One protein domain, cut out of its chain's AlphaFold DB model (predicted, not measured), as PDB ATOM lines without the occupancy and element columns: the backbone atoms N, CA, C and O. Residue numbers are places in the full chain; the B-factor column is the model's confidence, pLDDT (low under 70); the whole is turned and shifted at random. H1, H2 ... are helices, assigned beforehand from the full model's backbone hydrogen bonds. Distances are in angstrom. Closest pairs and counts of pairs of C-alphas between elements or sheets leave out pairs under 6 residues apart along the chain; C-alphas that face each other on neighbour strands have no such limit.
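What this domain is: This is residues 12 to 90 of the 90 residues of an uncharacterized protein of Prolixibacteraceae bacterium (UniProt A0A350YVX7). With little regular structure, this elongated domain is largely loops: H2 and H3 pack together towards one end, while short H1 sits at the other. The unnamed stretch of residues 37 to 73 folds back from H2's end towards H1's before leading into H3. The 79 printed residues have three named helices, H1, H2, H3 in order, and no named strand; the class is all helix, with 29 residues in named elements. It is only just compact, close to loose, with a radius of gyration of the C-alphas of 13.4 A and spans of 40 by 23 by 19 A.

Where its parts are: H1, residues 12 to 19, begins at C-alpha 12 (65.752, 99.721, 1.232) and is 12.6 A long. H2, residues 27 to 36, is 14.2 A long. H3, residues 74 to 84, is 15.5 A long and ends at C-alpha 84 (50.512, 90.050, -32.212).

How they stand to each other: H1 is apart from H2 and H3. H2 and H3 touch, closest at the C-alphas of Arg 28 and Ala 81, 5.1 A, at a steep tilt of 42 degrees, the same way. Residues 41 to 42 pair with 88 to 89, parallel. In H2 and H3 every O i to N i+4 pair is within hydrogen-bond range; in H1 0 of 4 are, but 5 of 5 O i to N i+3 pairs.

The domain as a whole: The C-alphas farthest apart, of Glu 12 and Gly 38, are 40.0 A apart. The printed part has no cut; the link H2 to H3, 37 residues, is long. No printed residue is under pLDDT 70.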
ATOM      1  N   GLU A  12      65.661 101.181   1.191       92.44
ATOM      2  CA  GLU A  12      65.752  99.721   1.232       92.44
ATOM      3  C   GLU A  12      65.007  99.095   0.055       92.44
ATOM      4  O   GLU A  12      65.535  98.193  -0.591       92.44
ATOM      5  N   TYR A  13      63.816  99.607  -0.265       92.31
ATOM      6  CA  TYR A  13      62.991  99.070  -1.345       92.31
ATOM      7  C   TYR A  13      63.634  99.265  -2.724       92.31
ATOM      8  O   TYR A  13      63.616  98.356  -3.551       92.31
ATOM      9  N   VAL A  14      64.270 100.419  -2.959       94.25
ATOM     10  CA  VAL A  14      64.930 100.738  -4.238       94.25
ATOM     11  C   VAL A  14      66.015  99.715  -4.608       94.25
ATOM     12  O   VAL A  14      66.209  99.446  -5.792       94.25
ATOM     13  N   LYS A  15      66.662  99.073  -3.625       95.50
ATOM     14  CA  LYS A  15      67.681  98.030  -3.859       95.50
ATOM     15  C   LYS A  15      67.121  96.776  -4.531       95.50
ATOM     16  O   LYS A  15      67.874  96.030  -5.148       95.50
ATOM     17  N   LEU A  16      65.807  96.532  -4.460       96.25
ATOM     18  CA  LEU A  16      65.185  95.396  -5.149       96.25
ATOM     19  C   LEU A  16      65.390  95.464  -6.666       96.25
ATOM     20  O   LEU A  16      65.500  94.413  -7.304       96.25
ATOM     21  N   LYS A  17      65.535  96.678  -7.224       96.94
ATOM     22  CA  LYS A  17      65.921  96.895  -8.623       96.94
ATOM     23  C   LYS A  17      67.155  96.072  -9.003       96.94
ATOM     24  O   LYS A  17      67.165  95.492 -10.083       96.94
ATOM     25  N   ASP A  18      68.146  95.958  -8.122       97.69
ATOM     26  CA  ASP A  18      69.427  95.297  -8.410       97.69
ATOM     27  C   ASP A  18      69.302  93.771  -8.547       97.69
ATOM     28  O   ASP A  18      70.227  93.102  -8.999       97.69
ATOM     29  N   THR A  19      68.144  93.210  -8.186       97.94
ATOM     30  CA  THR A  19      67.837  91.773  -8.298       97.94
ATOM     31  C   THR A  19      66.694  91.474  -9.269       97.94
ATOM     32  O   THR A  19      66.372  90.311  -9.524       97.94
ATOM     33  N   PHE A  20      66.068  92.505  -9.842       97.88
ATOM     34  CA  PHE A  20      64.907  92.345 -10.705       97.88
ATOM     35  C   PHE A  20      65.321  91.916 -12.119       97.88
ATOM     36  O   PHE A  20      65.856  92.706 -12.886       97.88
ATOM     37  N   THR A  21      65.068  90.652 -12.475       97.81
ATOM     38  CA  THR A  21      65.487  90.066 -13.770       97.81
ATOM     39  C   THR A  21      64.353  89.900 -14.779       97.81
ATOM     40  O   THR A  21      64.598  89.786 -15.980       97.81
ATOM     41  N   ALA A  22      63.108  89.785 -14.306       96.38
ATOM     42  CA  ALA A  22      61.942  89.412 -15.112       96.38
ATOM     43  C   ALA A  22      62.189  88.219 -16.071       96.38
ATOM     44  O   ALA A  22      61.576  88.150 -17.140       96.38
ATOM     45  N   ALA A  23      63.103  87.296 -15.729       95.44
ATOM     46  CA  ALA A  23      63.677  86.318 -16.663       95.44
ATOM     47  C   ALA A  23      62.624  85.450 -17.376       95.44
ATOM     48  O   ALA A  23      62.775  85.136 -18.552       95.44
ATOM     49  N   ASN A  24      61.522  85.146 -16.686       95.00
ATOM     50  CA  ASN A  24      60.465  84.254 -17.158       95.00
ATOM     51  C   ASN A  24      59.146  84.977 -17.487       95.00
ATOM     52  O   ASN A  24      58.094  84.348 -17.423       95.00
ATOM     53  N   ILE A  25      59.173  86.275 -17.828       91.38
ATOM     54  CA  ILE A  25      57.954  87.085 -18.046       91.38
ATOM     55  C   ILE A  25      56.941  86.441 -19.007       91.38
ATOM     56  O   ILE A  25      55.743  86.566 -18.798       91.38
ATOM     57  N   GLY A  26      57.398  85.734 -20.048       93.88
ATOM     58  CA  GLY A  26      56.519  84.933 -20.901       93.88
ATOM     59  C   GLY A  26      55.347  85.706 -21.519       93.88
ATOM     60  O   GLY A  26      54.265  85.138 -21.627       93.88
ATOM     61  N   ALA A  27      55.548  86.965 -21.933       95.62
ATOM     62  CA  ALA A  27      54.480  87.881 -22.362       95.62
ATOM     63  C   ALA A  27      53.493  87.265 -23.370       95.62
ATOM     64  O   ALA A  27      52.291  87.291 -23.136       95.62
ATOM     65  N   ARG A  28      53.982  86.591 -24.421       96.31
ATOM     66  CA  ARG A  28      53.123  85.876 -25.390       96.31
ATOM     67  C   ARG A  28      52.214  84.827 -24.749       96.31
ATOM     68  O   ARG A  28      51.079  84.659 -25.172       96.31
ATOM     69  N   LYS A  29      52.698  84.104 -23.732       97.19
ATOM     70  CA  LYS A  29      51.885  83.106 -23.017       97.19
ATOM     71  C   LYS A  29      50.777  83.776 -22.212       97.19
ATOM     72  O   LYS A  29      49.671  83.251 -22.196       97.19
ATOM     73  N   ILE A  30      51.080  84.912 -21.578       95.81
ATOM     74  CA  ILE A  30      50.103  85.707 -20.825       95.81
ATOM     75  C   ILE A  30      49.029  86.229 -21.780       95.81
ATOM     76  O   ILE A  30      47.866  85.892 -21.624       95.81
ATOM     77  N   VAL A  31      49.420  86.931 -22.843       96.38
ATOM     78  CA  VAL A  31      48.464  87.507 -23.801       96.38
ATOM     79  C   VAL A  31      47.615  86.429 -24.479       96.38
ATOM     80  O   VAL A  31      46.407  86.590 -24.637       96.38
ATOM     81  N   ARG A  32      48.207  85.285 -24.841       96.25
ATOM     82  CA  ARG A  32      47.444  84.172 -25.416       96.25
ATOM     83  C   ARG A  32      46.457  83.566 -24.418       96.25
ATOM     84  O   ARG A  32      45.381  83.128 -24.819       96.25
ATOM     85  N   LEU A  33      46.801  83.536 -23.131       96.56
ATOM     86  CA  LEU A  33      45.865  83.151 -22.076       96.56
ATOM     87  C   LEU A  33      44.717  84.161 -21.967       96.56
ATOM     88  O   LEU A  33      43.563  83.739 -21.917       96.56
ATOM     89  N   ASP A  34      45.009  85.459 -22.000       95.31
ATOM     90  CA  ASP A  34      43.999  86.524 -21.955       95.31
ATOM     91  C   ASP A  34      43.029  86.401 -23.140       95.31
ATOM     92  O   ASP A  34      41.806  86.386 -22.966       95.31
ATOM     93  N   LYS A  35      43.567  86.175 -24.347       95.69
ATOM     94  CA  LYS A  35      42.782  85.942 -25.566       95.69
ATOM     95  C   LYS A  35      41.868  84.730 -25.437       95.69
ATOM     96  O   LYS A  35      40.679  84.816 -25.741       95.69
ATOM     97  N   ASN A  36      42.415  83.607 -24.973       97.06
ATOM     98  CA  ASN A  36      41.658  82.370 -24.781       97.06
ATOM     99  C   ASN A  36      40.597  82.509 -23.679       97.06
ATOM    100  O   ASN A  36      39.580  81.822 -23.721       97.06
ATOM    101  N   SER A  37      40.818  83.412 -22.722       97.00
ATOM    102  CA  SER A  37      39.860  83.768 -21.669       97.00
ATOM    103  C   SER A  37      38.744  84.702 -22.155       97.00
ATOM    104  O   SER A  37      37.834  85.012 -21.391       97.00
ATOM    105  N   GLY A  38      38.798  85.160 -23.411       95.56
ATOM    106  CA  GLY A  38      37.819  86.079 -23.990       95.56
ATOM    107  C   GLY A  38      38.039  87.549 -23.622       95.56
ATOM    108  O   GLY A  38      37.125  88.355 -23.794       95.56
ATOM    109  N   MET A  39      39.225  87.916 -23.121       95.31
ATOM    110  CA  MET A  39      39.557  89.313 -22.842       95.31
ATOM    111  C   MET A  39      39.669  90.121 -24.139       95.31
ATOM    112  O   MET A  39      40.148  89.636 -25.166       95.31
ATOM    113  N   THR A  40      39.224  91.376 -24.085       90.06
ATOM    114  CA  THR A  40      39.226  92.302 -25.229       90.06
ATOM    115  C   THR A  40      40.269  93.411 -25.102       90.06
ATOM    116  O   THR A  40      40.645  94.010 -26.109       90.06
ATOM    117  N   TYR A  41      40.760  93.668 -23.888       93.88
ATOM    118  CA  TYR A  41      41.804  94.645 -23.609       93.88
ATOM    119  C   TYR A  41      42.626  94.234 -22.390       93.88
ATOM    120  O   TYR A  41      42.118  93.539 -21.510       93.88
ATOM    121  N   ASN A  42      43.858  94.738 -22.326       94.94
ATOM    122  CA  ASN A  42      44.765  94.579 -21.195       94.94
ATOM    123  C   ASN A  42      45.245  95.950 -20.699       94.94
ATOM    124  O   ASN A  42      45.531  96.839 -21.502       94.94
ATOM    125  N   MET A  43      45.369  96.095 -19.378       95.44
ATOM    126  CA  MET A  43      45.987  97.251 -18.723       95.44
ATOM    127  C   MET A  43      47.232  96.798 -17.967       95.44
ATOM    128  O   MET A  43      47.146  95.971 -17.057       95.44
ATOM    129  N   LEU A  44      48.387  97.348 -18.338       95.88
ATOM    130  CA  LEU A  44      49.663  97.057 -17.691       95.88
ATOM    131  C   LEU A  44      50.096  98.251 -16.839       95.88
ATOM    132  O   LEU A  44      50.180  99.378 -17.318       95.88
ATOM    133  N   THR A  45      50.455  97.998 -15.583       96.62
ATOM    134  CA  THR A  45      51.063  99.016 -14.720       96.62
ATOM    135  C   THR A  45      52.446  99.390 -15.243       96.62
ATOM    136  O   THR A  45      53.409  98.654 -15.040       96.62
ATOM    137  N   THR A  46      52.561 100.537 -15.905       96.56
ATOM    138  CA  THR A  46      53.850 101.061 -16.384       96.56
ATOM    139  C   THR A  46      54.716 101.580 -15.235       96.56
ATOM    140  O   THR A  46      55.940 101.474 -15.293       96.56
ATOM    141  N   GLN A  47      54.078 102.095 -14.184       96.12
ATOM    142  CA  GLN A  47      54.676 102.542 -12.932       96.12
ATOM    143  C   GLN A  47      53.604 102.514 -11.839       96.12
ATOM    144  O   GLN A  47      52.455 102.882 -12.084       96.12
ATOM    145  N   HIS A  48      53.969 102.085 -10.635       94.88
ATOM    146  CA  HIS A  48      53.079 102.089  -9.476       94.88
ATOM    147  C   HIS A  48      53.628 103.032  -8.384       94.88
ATOM    148  O   HIS A  48      54.572 103.795  -8.614       94.88
ATOM    149  N   CYS A  49      52.993 103.073  -7.215       92.00
ATOM    150  CA  CYS A  49      53.230 104.057  -6.155       92.00
ATOM    151  C   CYS A  49      54.672 104.080  -5.608       92.00
ATOM    152  O   CYS A  49      55.102 105.093  -5.060       92.00
ATOM    153  N   GLU A  50      55.429 102.991  -5.748       91.94
ATOM    154  CA  GLU A  50      56.850 102.913  -5.389       91.94
ATOM    155  C   GLU A  50      57.759 103.677  -6.361       91.94
ATOM    156  O   GLU A  50      58.890 104.027  -6.022       91.94
ATOM    157  N   GLY A  51      57.254 103.955  -7.563       94.12
ATOM    158  CA  GLY A  51      57.906 104.774  -8.569       94.12
ATOM    159  C   GLY A  51      58.843 104.031  -9.523       94.12
ATOM    160  O   GLY A  51      59.535 104.703 -10.280       94.12
ATOM    161  N   PHE A  52      58.878 102.695  -9.506       97.44
ATOM    162  CA  PHE A  52      59.686 101.908 -10.441       97.44
ATOM    163  C   PHE A  52      59.005 101.856 -11.809       97.44
ATOM    164  O   PHE A  52      57.853 101.434 -11.908       97.44
ATOM    165  N   SER A  53      59.699 102.275 -12.865       98.19
ATOM    166  CA  SER A  53      59.139 102.247 -14.221       98.19
ATOM    167  C   SER A  53      59.486 100.942 -14.945       98.19
ATOM    168  O   SER A  53      60.647 100.545 -15.023       98.19
ATOM    169  N   LEU A  54      58.494 100.277 -15.539       97.81
ATOM    170  CA  LEU A  54      58.703  99.065 -16.346       97.81
ATOM    171  C   LEU A  54      59.228  99.354 -17.766       97.81
ATOM    172  O   LEU A  54      59.654  98.429 -18.463       97.81
ATOM    173  N   CYS A  55      59.199 100.615 -18.195       97.12
ATOM    174  CA  CYS A  55      59.664 101.091 -19.497       97.12
ATOM    175  C   CYS A  55      60.927 101.956 -19.396       97.12
ATOM    176  O   CYS A  55      61.341 102.359 -18.306       97.12
ATOM    177  N   ASP A  56      61.531 102.256 -20.547       96.38
ATOM    178  CA  ASP A  56      62.579 103.274 -20.632       96.38
ATOM    179  C   ASP A  56      61.992 104.678 -20.420       96.38
ATOM    180  O   ASP A  56      61.181 105.170 -21.207       96.38
ATOM    181  N   THR A  57      62.431 105.342 -19.350       95.81
ATOM    182  CA  THR A  57      62.013 106.705 -19.000       95.81
ATOM    183  C   THR A  57      62.805 107.784 -19.745       95.81
ATOM    184  O   THR A  57      62.609 108.970 -19.485       95.81
ATOM    185  N   ARG A  58      63.684 107.405 -20.687       95.06
ATOM    186  CA  ARG A  58      64.402 108.302 -21.613       95.06
ATOM    187  C   ARG A  58      65.228 109.375 -20.896       95.06
ATOM    188  O   ARG A  58      65.262 110.530 -21.313       95.06
ATOM    189  N   GLY A  59      65.887 108.984 -19.805       93.25
ATOM    190  CA  GLY A  59      66.774 109.851 -19.022       93.25
ATOM    191  C   GLY A  59      66.092 110.659 -17.916       93.25
ATOM    192  O   GLY A  59      66.754 111.471 -17.276       93.25
ATOM    193  N   LEU A  60      64.796 110.448 -17.648       94.88
ATOM    194  CA  LEU A  60      64.122 111.092 -16.509       94.88
ATOM    195  C   LEU A  60      64.597 110.545 -15.155       94.88
ATOM    196  O   LEU A  60      64.600 111.280 -14.169       94.88
ATOM    197  N   ASN A  61      64.951 109.258 -15.085       93.12
ATOM    198  CA  ASN A  61      65.571 108.618 -13.924       93.12
ATOM    199  C   ASN A  61      66.131 107.235 -14.296       93.12
ATOM    200  O   ASN A  61      65.720 106.650 -15.298       93.12
ATOM    201  N   ASP A  62      66.959 106.671 -13.415       96.19
ATOM    202  CA  ASP A  62      67.518 105.324 -13.584       96.19
ATOM    203  C   ASP A  62      66.751 104.251 -12.793       96.19
ATOM    204  O   ASP A  62      67.165 103.094 -12.753       96.19
ATOM    205  N   TYR A  63      65.645 104.584 -12.122       97.12
ATOM    206  CA  TYR A  63      64.851 103.631 -11.340       97.12
ATOM    207  C   TYR A  63      63.802 102.940 -12.224       97.12
ATOM    208  O   TYR A  63      62.594 103.123 -12.075       97.12
ATOM    209  N   ASN A  64      64.293 102.156 -13.186       97.81
ATOM    210  CA  ASN A  64      63.470 101.490 -14.191       97.81
ATOM    211  C   ASN A  64      64.005 100.099 -14.591       97.81
ATOM    212  O   ASN A  64      65.125  99.712 -14.237       97.81
ATOM    213  N   ALA A  65      63.192  99.338 -15.332       97.94
ATOM    214  CA  ALA A  65      63.513  97.982 -15.770       97.94
ATOM    215  C   ALA A  65      64.711  97.896 -16.739       97.94
ATOM    216  O   ALA A  65      65.546  97.007 -16.535       97.94
ATOM    217  N   PRO A  66      64.891  98.796 -17.728       97.88
ATOM    218  CA  PRO A  66      66.101  98.813 -18.556       97.88
ATOM    219  C   PRO A  66      67.415  98.946 -17.774       97.88
ATOM    220  O   PRO A  66      68.405  98.333 -18.158       97.88
ATOM    221  N   HIS A  67      67.422  99.678 -16.656       98.06
ATOM    222  CA  HIS A  67      68.603  99.836 -15.794       98.06
ATOM    223  C   HIS A  67      68.696  98.783 -14.675       98.06
ATOM    224  O   HIS A  67      69.547  98.898 -13.793       98.06
ATOM    225  N   SER A  68      67.810  97.785 -14.668       97.94
ATOM    226  CA  SER A  68      67.860  96.613 -13.781       97.94
ATOM    227  C   SER A  68      68.470  95.405 -14.513       97.94
ATOM    228  O   SER A  68      68.615  95.450 -15.741       97.94
ATOM    229  N   PRO A  69      68.752  94.281 -13.827       98.44
ATOM    230  CA  PRO A  69      69.127  93.026 -14.484       98.44
ATOM    231  C   PRO A  69      68.110  92.494 -15.511       98.44
ATOM    232  O   PRO A  69      68.442  91.598 -16.284       98.44
ATOM    233  N   ALA A  70      66.874  93.008 -15.544       97.81
ATOM    234  CA  ALA A  70      65.927  92.703 -16.617       97.81
ATOM    235  C   ALA A  70      66.406  93.242 -17.973       97.81
ATOM    236  O   ALA A  70      66.170  92.600 -19.002       97.81
ATOM    237  N   SER A  71      67.084  94.398 -17.952       97.06
ATOM    238  CA  SER A  71      67.797  95.022 -19.075       97.06
ATOM    239  C   SER A  71      66.972  95.135 -20.361       97.06
ATOM    240  O   SER A  71      67.480  94.968 -21.471       97.06
ATOM    241  N   ARG A  72      65.665  95.382 -20.219       96.69
ATOM    242  CA  ARG A  72      64.727  95.544 -21.334       96.69
ATOM    243  C   ARG A  72      63.521  96.381 -20.937       96.69
ATOM    244  O   ARG A  72      63.134  96.409 -19.771       96.69
ATOM    245  N   ASP A  73      62.911  97.005 -21.938       97.50
ATOM    246  CA  ASP A  73      61.620  97.675 -21.806       97.50
ATOM    247  C   ASP A  73      60.501  96.623 -21.760       97.50
ATOM    248  O   ASP A  73      60.187  95.986 -22.770       97.50
ATOM    249  N   LEU A  74      59.938  96.396 -20.573       97.69
ATOM    250  CA  LEU A  74      58.923  95.364 -20.356       97.69
ATOM    251  C   LEU A  74      57.547  95.787 -20.871       97.69
ATOM    252  O   LEU A  74      56.765  94.922 -21.263       97.69
ATOM    253  N   VAL A  75      57.274  97.093 -20.921       97.00
ATOM    254  CA  VAL A  75      56.035  97.623 -21.500       97.00
ATOM    255  C   VAL A  75      56.017  97.342 -22.995       97.00
ATOM    256  O   VAL A  75      55.024  96.822 -23.496       97.00
ATOM    257  N   ARG A  76      57.134  97.579 -23.694       96.50
ATOM    258  CA  ARG A  76      57.262  97.232 -25.115       96.50
ATOM    259  C   ARG A  76      57.128  95.730 -25.351       96.50
ATOM    260  O   ARG A  76      56.344  95.326 -26.197       96.50
ATOM    261  N   VAL A  77      57.823  94.899 -24.568       96.56
ATOM    262  CA  VAL A  77      57.737  93.428 -24.694       96.56
ATOM    263  C   VAL A  77      56.300  92.919 -24.539       96.56
ATOM    264  O   VAL A  77      55.891  92.005 -25.254       96.56
ATOM    265  N   TYR A  78      55.535  93.485 -23.604       97.00
ATOM    266  CA  TYR A  78      54.139  93.107 -23.398       97.00
ATOM    267  C   TYR A  78      53.213  93.680 -24.479       97.00
ATOM    268  O   TYR A  78      52.378  92.954 -25.011       97.00
ATOM    269  N   GLY A  79      53.395  94.951 -24.847       96.44
ATOM    270  CA  GLY A  79      52.622  95.612 -25.898       96.44
ATOM    271  C   GLY A  79      52.772  94.935 -27.260       96.44
ATOM    272  O   GLY A  79      51.774  94.696 -27.934       96.44
ATOM    273  N   ASP A  80      53.991  94.535 -27.626       96.75
ATOM    274  CA  ASP A  80      54.252  93.787 -28.859       96.75
ATOM    275  C   ASP A  80      53.497  92.447 -28.862       96.75
ATOM    276  O   ASP A  80      52.865  92.099 -29.857       96.75
ATOM    277  N   ALA A  81      53.474  91.730 -27.732       96.75
ATOM    278  CA  ALA A  81      52.713  90.487 -27.607       96.75
ATOM    279  C   ALA A  81      51.194  90.714 -27.733       96.75
ATOM    280  O   ALA A  81      50.517  89.931 -28.396       96.75
ATOM    281  N   CYS A  82      50.656  91.786 -27.141       96.50
ATOM    282  CA  CYS A  82      49.249  92.166 -27.302       96.50
ATOM    283  C   CYS A  82      48.902  92.472 -28.762       96.50
ATOM    284  O   CYS A  82      47.892  91.977 -29.266       96.50
ATOM    285  N   ASN A  83      49.762  93.224 -29.456       95.06
ATOM    286  CA  ASN A  83      49.584  93.558 -30.867       95.06
ATOM    287  C   ASN A  83      49.584  92.308 -31.761       95.06
ATOM    288  O   ASN A  83      48.757  92.215 -32.666       95.06
ATOM    289  N   GLU A  84      50.459  91.332 -31.488       95.69
ATOM    290  CA  GLU A  84      50.512  90.050 -32.212       95.69
ATOM    291  C   GLU A  84      49.188  89.258 -32.114       95.69
ATOM    292  O   GLU A  84      48.784  88.620 -33.086       95.69
ATOM    293  N   GLU A  85      48.485  89.319 -30.977       94.62
ATOM    294  CA  GLU A  85      47.228  88.584 -30.720       94.62
ATOM    295  C   GLU A  85      45.956  89.444 -30.936       94.62
ATOM    296  O   GLU A  85      44.816  88.998 -30.718       94.62
ATOM    297  N   GLY A  86      46.135  90.699 -31.365       93.62
ATOM    298  CA  GLY A  86      45.056  91.664 -31.575       93.62
ATOM    299  C   GLY A  86      44.310  92.045 -30.292       93.62
ATOM    300  O   GLY A  86      43.092  92.233 -30.335       93.62
ATOM    301  N   ILE A  87      45.006  92.108 -29.152       94.31
ATOM    302  CA  ILE A  87      44.475  92.635 -27.886       94.31
ATOM    303  C   ILE A  87      44.804  94.123 -27.779       94.31
ATOM    304  O   ILE A  87      45.947  94.534 -27.966       94.31
ATOM    305  N   VAL A  88      43.800  94.934 -27.438       92.62
ATOM    306  CA  VAL A  88      43.986  96.374 -27.228       92.62
ATOM    307  C   VAL A  88      44.709  96.615 -25.902       92.62
ATOM    308  O   VAL A  88      44.280  96.126 -24.859       92.62
ATOM    309  N   THR A  89      45.782  97.399 -25.926       87.94
ATOM    310  CA  THR A  89      46.477  97.855 -24.713       87.94
ATOM    311  C   THR A  89      46.047  99.266 -24.336       87.94
ATOM    312  O   THR A  89      46.024 100.135 -25.210       87.94
ATOM    313  N   TRP A  90      45.765  99.485 -23.051       70.12
ATOM    314  CA  TRP A  90      45.502 100.800 -22.455       70.12
ATOM    315  C   TRP A  90      46.538 101.145 -21.387       70.12
ATOM    316  O   TRP A  90      46.963 100.219 -20.655       70.12
TER     317      TRP A  90